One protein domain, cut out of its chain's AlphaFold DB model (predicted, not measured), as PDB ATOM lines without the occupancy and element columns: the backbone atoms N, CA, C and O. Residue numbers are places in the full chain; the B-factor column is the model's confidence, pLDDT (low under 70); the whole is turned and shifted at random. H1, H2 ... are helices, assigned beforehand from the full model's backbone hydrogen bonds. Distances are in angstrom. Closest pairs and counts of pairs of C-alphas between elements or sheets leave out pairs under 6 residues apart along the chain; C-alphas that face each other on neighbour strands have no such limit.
ATOM      1  N   ASP A 146      61.542  53.049 100.765       97.19
ATOM      2  CA  ASP A 146      62.204  53.386  99.499       97.19
ATOM      3  C   ASP A 146      61.331  54.294  98.609       97.19
ATOM      4  O   ASP A 146      61.854  54.985  97.741       97.19
ATOM      5  N   GLU A 147      60.021  54.355  98.875       97.56
ATOM      6  CA  GLU A 147      59.053  55.231  98.196       97.56
ATOM      7  C   GLU A 147      58.886  56.587  98.902       97.56
ATOM      8  O   GLU A 147      58.138  57.454  98.448       97.56
ATOM      9  N   VAL A 148      59.552  56.799 100.042       96.94
ATOM     10  CA  VAL A 148      59.531  58.093 100.731       96.94
ATOM     11  C   VAL A 148      60.369  59.089  99.942       96.94
ATOM     12  O   VAL A 148      61.535  58.833  99.641       96.94
ATOM     13  N   SER A 149      59.788  60.248  99.635       95.31
ATOM     14  CA  SER A 149      60.424  61.212  98.743       95.31
ATOM     15  C   SER A 149      61.747  61.742  99.307       95.31
ATOM     16  O   SER A 149      61.898  61.985 100.511       95.31
ATOM     17  N   GLU A 150      62.714  61.996  98.422       94.06
ATOM     18  CA  GLU A 150      63.986  62.626  98.800       94.06
ATOM     19  C   GLU A 150      63.766  63.992  99.464       94.06
ATOM     20  O   GLU A 150      64.461  64.341 100.421       94.06
ATOM     21  N   ASP A 151      62.755  64.741  99.011       88.88
ATOM     22  CA  ASP A 151      62.367  66.022  99.597       88.88
ATOM     23  C   ASP A 151      61.947  65.865 101.063       88.88
ATOM     24  O   ASP A 151      62.374  66.652 101.916       88.88
ATOM     25  N   LEU A 152      61.148  64.842 101.388       88.62
ATOM     26  CA  LEU A 152      60.744  64.559 102.762       88.62
ATOM     27  C   LEU A 152      61.933  64.084 103.608       88.62
ATOM     28  O   LEU A 152      62.088  64.525 104.752       88.62
ATOM     29  N   ILE A 153      62.820  63.260 103.048       91.69
ATOM     30  CA  ILE A 153      64.054  62.816 103.713       91.69
ATOM     31  C   ILE A 153      64.957  64.011 104.050       91.69
ATOM     32  O   ILE A 153      65.387  64.176 105.197       91.69
ATOM     33  N   GLU A 154      65.212  64.896 103.087       87.69
ATOM     34  CA  GLU A 154      66.001  66.115 103.281       87.69
ATOM     35  C   GLU A 154      65.325  67.047 104.292       87.69
ATOM     36  O   GLU A 154      65.953  67.617 105.195       87.69
ATOM     37  N   ALA A 155      64.002  67.171 104.227       83.12
ATOM     38  CA  ALA A 155      63.233  67.917 105.206       83.12
ATOM     39  C   ALA A 155      63.386  67.318 106.626       83.12
ATOM     40  O   ALA A 155      63.602  68.079 107.582       83.12
ATOM     41  N   GLY A 156      63.395  65.987 106.758       84.19
ATOM     42  CA  GLY A 156      63.630  65.221 107.992       84.19
ATOM     43  C   GLY A 156      65.065  65.275 108.533       84.19
ATOM     44  O   GLY A 156      65.296  65.098 109.735       84.19
ATOM     45  N   GLY A 157      66.036  65.642 107.699       85.88
ATOM     46  CA  GLY A 157      67.433  65.812 108.105       85.88
ATOM     47  C   GLY A 157      68.462  65.063 107.271       85.88
ATOM     48  O   GLY A 157      69.586  64.920 107.754       85.88
ATOM     49  N   GLY A 158      68.089  64.624 106.069       90.69
ATOM     50  CA  GLY A 158      69.000  64.106 105.049       90.69
ATOM     51  C   GLY A 158      69.117  62.583 105.002       90.69
ATOM     52  O   GLY A 158      69.833  62.062 104.154       90.69
ATOM     53  N   SER A 159      68.447  61.846 105.893       95.38
ATOM     54  CA  SER A 159      68.378  60.377 105.832       95.38
ATOM     55  C   SER A 159      67.154  59.812 106.556       95.38
ATOM     56  O   SER A 159      66.617  60.458 107.459       95.38
ATOM     57  N   LEU A 160      66.761  58.575 106.235       94.81
ATOM     58  CA  LEU A 160      65.685  57.857 106.935       94.81
ATOM     59  C   LEU A 160      65.955  57.725 108.446       94.81
ATOM     60  O   LEU A 160      65.061  57.956 109.253       94.81
ATOM     61  N   GLU A 161      67.207  57.468 108.845       94.94
ATOM     62  CA  GLU A 161      67.617  57.413 110.264       94.94
ATOM     63  C   GLU A 161      67.398  58.734 111.003       94.94
ATOM     64  O   GLU A 161      67.222  58.772 112.218       94.94
ATOM     65  N   THR A 162      67.456  59.847 110.273       93.19
ATOM     66  CA  THR A 162      67.161  61.157 110.844       93.19
ATOM     67  C   THR A 162      65.685  61.515 110.774       93.19
ATOM     68  O   THR A 162      65.231  62.262 111.640       93.19
ATOM     69  N   LEU A 163      64.958  61.007 109.778       93.50
ATOM     70  CA  LEU A 163      63.531  61.239 109.600       93.50
ATOM     71  C   LEU A 163      62.724  60.564 110.713       93.50
ATOM     72  O   LEU A 163      61.842  61.210 111.269       93.50
ATOM     73  N   TYR A 164      63.048  59.325 111.083       95.88
ATOM     74  CA  TYR A 164      62.301  58.558 112.084       95.88
ATOM     75  C   TYR A 164      62.863  58.692 113.499       95.88
ATOM     76  O   TYR A 164      64.021  59.072 113.714       95.88
ATOM     77  N   HIS A 165      62.026  58.418 114.503       96.25
ATOM     78  CA  HIS A 165      62.536  58.197 115.853       96.25
ATOM     79  C   HIS A 165      63.509  57.012 115.848       96.25
ATOM     80  O   HIS A 165      63.436  56.128 114.998       96.25
ATOM     81  N   LYS A 166      64.419  56.970 116.828       96.19
ATOM     82  CA  LYS A 166      65.393  55.874 116.942       96.19
ATOM     83  C   LYS A 166      64.705  54.503 117.017       96.19
ATOM     84  O   LYS A 166      65.156  53.563 116.379       96.19
ATOM     85  N   GLU A 167      63.614  54.433 117.774       96.88
ATOM     86  CA  GLU A 167      62.753  53.252 117.894       96.88
ATOM     87  C   GLU A 167      61.551  53.322 116.940       96.88
ATOM     88  O   GLU A 167      60.615  52.540 117.050       96.88
ATOM     89  N   GLY A 168      61.561  54.247 115.975       95.56
ATOM     90  CA  GLY A 168      60.417  54.538 115.114       95.56
ATOM     91  C   GLY A 168      60.091  53.438 114.112       95.56
ATOM     92  O   GLY A 168      59.110  53.556 113.399       95.56
ATOM     93  N   ARG A 169      60.891  52.371 114.053       96.06
ATOM     94  CA  ARG A 169      60.610  51.134 113.301       96.06
ATOM     95  C   ARG A 169      60.582  49.901 114.215       96.06
ATOM     96  O   ARG A 169      60.780  48.773 113.775       96.06
ATOM     97  N   THR A 170      60.433  50.129 115.517       97.38
ATOM     98  CA  THR A 170      60.249  49.089 116.530       97.38
ATOM     99  C   THR A 170      58.747  48.966 116.795       97.38
ATOM    100  O   THR A 170      58.148  49.970 117.179       97.38
ATOM    101  N   PRO A 171      58.119  47.785 116.630       97.12
ATOM    102  CA  PRO A 171      56.683  47.620 116.845       97.12
ATOM    103  C   PRO A 171      56.217  48.074 118.233       97.12
ATOM    104  O   PRO A 171      56.766  47.661 119.263       97.12
ATOM    105  N   LEU A 172      55.161  48.890 118.273       95.75
ATOM    106  CA  LEU A 172      54.447  49.201 119.508       95.75
ATOM    107  C   LEU A 172      53.690  47.962 120.014       95.75
ATOM    108  O   LEU A 172      52.714  47.531 119.405       95.75
ATOM    109  N   ASN A 173      54.121  47.416 121.154       94.62
ATOM    110  CA  ASN A 173      53.512  46.229 121.775       94.62
ATOM    111  C   ASN A 173      52.849  46.503 123.137       94.62
ATOM    112  O   ASN A 173      52.084  45.671 123.617       94.62
ATOM    113  N   ASP A 174      53.129  47.650 123.761       93.31
ATOM    114  CA  ASP A 174      52.539  48.059 125.039       93.31
ATOM    115  C   ASP A 174      51.903  49.445 124.902       93.31
ATOM    116  O   ASP A 174      52.587  50.466 124.906       93.31
ATOM    117  N   PHE A 175      50.574  49.476 124.793       94.31
ATOM    118  CA  PHE A 175      49.806  50.719 124.695       94.31
ATOM    119  C   PHE A 175      49.711  51.480 126.033       94.31
ATOM    120  O   PHE A 175      49.267  52.630 126.058       94.31
ATOM    121  N   GLY A 176      50.127  50.859 127.145       96.31
ATOM    122  CA  GLY A 176      50.238  51.493 128.458       96.31
ATOM    123  C   GLY A 176      51.519  52.313 128.631       96.31
ATOM    124  O   GLY A 176      51.541  53.241 129.447       96.31
ATOM    125  N   ASP A 177      52.567  52.032 127.852       96.62
ATOM    126  CA  ASP A 177      53.795  52.821 127.857       96.62
ATOM    127  C   ASP A 177      53.639  54.060 126.975       96.62
ATOM    128  O   ASP A 177      53.667  54.017 125.741       96.62
ATOM    129  N   ARG A 178      53.520  55.219 127.631       96.75
ATOM    130  CA  ARG A 178      53.356  56.474 126.911       96.75
ATOM    131  C   ARG A 178      54.544  56.794 126.015       96.75
ATOM    132  O   ARG A 178      54.297  57.376 124.963       96.75
ATOM    133  N   LEU A 179      55.777  56.472 126.414       95.56
ATOM    134  CA  LEU A 179      56.952  56.770 125.600       95.56
ATOM    135  C   LEU A 179      56.898  55.958 124.308       95.56
ATOM    136  O   LEU A 179      56.919  56.565 123.237       95.56
ATOM    137  N   ALA A 180      56.699  54.641 124.418       95.12
ATOM    138  CA  ALA A 180      56.530  53.749 123.275       95.12
ATOM    139  C   ALA A 180      55.417  54.244 122.336       95.12
ATOM    140  O   ALA A 180      55.662  54.446 121.151       95.12
ATOM    141  N   CYS A 181      54.241  54.591 122.871       96.38
ATOM    142  CA  CYS A 181      53.123  55.165 122.109       96.38
ATOM    143  C   CYS A 181      53.433  56.486 121.370       96.38
ATOM    144  O   CYS A 181      52.559  57.027 120.699       96.38
ATOM    145  N   THR A 182      54.598  57.108 121.570       94.75
ATOM    146  CA  THR A 182      55.016  58.348 120.876       94.75
ATOM    147  C   THR A 182      56.224  58.194 119.980       94.75
ATOM    148  O   THR A 182      56.556  59.158 119.294       94.75
ATOM    149  N   THR A 183      56.943  57.080 120.084       95.75
ATOM    150  CA  THR A 183      58.263  56.951 119.459       95.75
ATOM    151  C   THR A 183      58.456  55.641 118.712       95.75
ATOM    152  O   THR A 183      59.537  55.433 118.167       95.75
ATOM    153  N   HIS A 184      57.472  54.741 118.757       97.69
ATOM    154  CA  HIS A 184      57.477  53.435 118.100       97.69
ATOM    155  C   HIS A 184      56.520  53.439 116.910       97.69
ATOM    156  O   HIS A 184      55.557  54.205 116.895       97.69
ATOM    157  N   GLU A 185      56.756  52.561 115.934       95.69
ATOM    158  CA  GLU A 185      55.832  52.413 114.807       95.69
ATOM    159  C   GLU A 185      54.464  51.898 115.262       95.69
ATOM    160  O   GLU A 185      54.335  51.056 116.159       95.69
ATOM    161  N   MET A 186      53.428  52.377 114.578       93.38
ATOM    162  CA  MET A 186      52.059  51.914 114.750       93.38
ATOM    163  C   MET A 186      51.679  51.063 113.541       93.38
ATOM    164  O   MET A 186      51.657  51.561 112.420       93.38
ATOM    165  N   GLY A 187      51.375  49.781 113.754       90.94
ATOM    166  CA  GLY A 187      50.893  48.905 112.677       90.94
ATOM    167  C   GLY A 187      51.884  48.721 111.519       90.94
ATOM    168  O   GLY A 187      51.452  48.531 110.387       90.94
ATOM    169  N   GLY A 188      53.192  48.807 111.793       94.75
ATOM    170  CA  GLY A 188      54.253  48.732 110.784       94.75
ATOM    171  C   GLY A 188      54.571  50.056 110.084       94.75
ATOM    172  O   GLY A 188      55.392  50.065 109.174       94.75
ATOM    173  N   LEU A 189      53.922  51.164 110.464       97.12
ATOM    174  CA  LEU A 189      54.131  52.482 109.862       97.12
ATOM    175  C   LEU A 189      55.263  53.229 110.586       97.12
ATOM    176  O   LEU A 189      55.083  53.574 111.761       97.12
ATOM    177  N   PRO A 190      56.399  53.510 109.915       97.69
ATOM    178  CA  PRO A 190      57.558  54.141 110.534       97.69
ATOM    179  C   PRO A 190      57.232  55.498 111.161       97.69
ATOM    180  O   PRO A 190      56.737  56.410 110.499       97.69
ATOM    181  N   ASP A 191      57.532  55.630 112.446       97.06
ATOM    182  CA  ASP A 191      57.180  56.772 113.277       97.06
ATOM    183  C   ASP A 191      58.190  57.914 113.124       97.06
ATOM    184  O   ASP A 191      59.403  57.770 113.333       97.06
ATOM    185  N   ILE A 192      57.686  59.075 112.721       94.06
ATOM    186  CA  ILE A 192      58.500  60.235 112.391       94.06
ATOM    187  C   ILE A 192      59.038  60.892 113.659       94.06
ATOM    188  O   ILE A 192      58.327  61.108 114.636       94.06
ATOM    189  N   ASN A 193      60.294  61.334 113.602       93.62
ATOM    190  CA  ASN A 193      60.949  62.096 114.653       93.62
ATOM    191  C   ASN A 193      60.369  63.509 114.803       93.62
ATOM    192  O   ASN A 193      60.943  64.512 114.357       93.62
ATOM    193  N   THR A 194      59.225  63.606 115.471       88.44
ATOM    194  CA  THR A 194      58.505  64.867 115.675       88.44
ATOM    195  C   THR A 194      59.243  65.845 116.593       88.44
ATOM    196  O   THR A 194      58.968  67.051 116.591       88.44
TER     197      THR A 194
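AT A GLANCE: This is residues 146 to 194 of the 273 residues of the protein "Aamy domain-containing protein" of Ruminococcus bromii (UniProt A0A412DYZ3). The printed part has little regular structure: it is an elongated run of loops, with H1 and H2 making a small corner at one end and H3 near the other. Between H2 and H3 the chain runs toward the far end, where residues 174 to 179 stick out, and after H3 it folds back toward the middle. The 49 residues hold three named helices, H1, H2, H3, and no named strand; the class is all helix, with 15 residues in named elements. It is only just compact, close to loose, with a radius of gyration of the C-alphas of 11.2 A, and spans 34 by 17 by 11 A.

HOW THE PARTS SIT: H1, residues 150 to 156, and H2, residues 160 to 163, touch only at the corner by their tight link; their closest C-alphas, of Gly 156 and Leu 163, are 4.3 A apart. H3, residues 180 to 183, is apart from both. Every O i to N i+4 pair in H1 is within hydrogen-bond range; H2 and H3 are too short for such a pair.

IN THESE COORDINATES: H1 begins at C-alpha 150 (63.986, 62.626, 98.800) and is 9.6 A long, H2 4.8 A. H3, 5.3 A, ends at C-alpha 183 (58.263, 56.951, 119.459).

THE WHOLE: The farthest C-alphas, of Glu 150 and Gly 176, are 34.5 A apart. The printed part has no cut, the link from H2 to H3 is long, and no printed residue is under 70 in pLDDT.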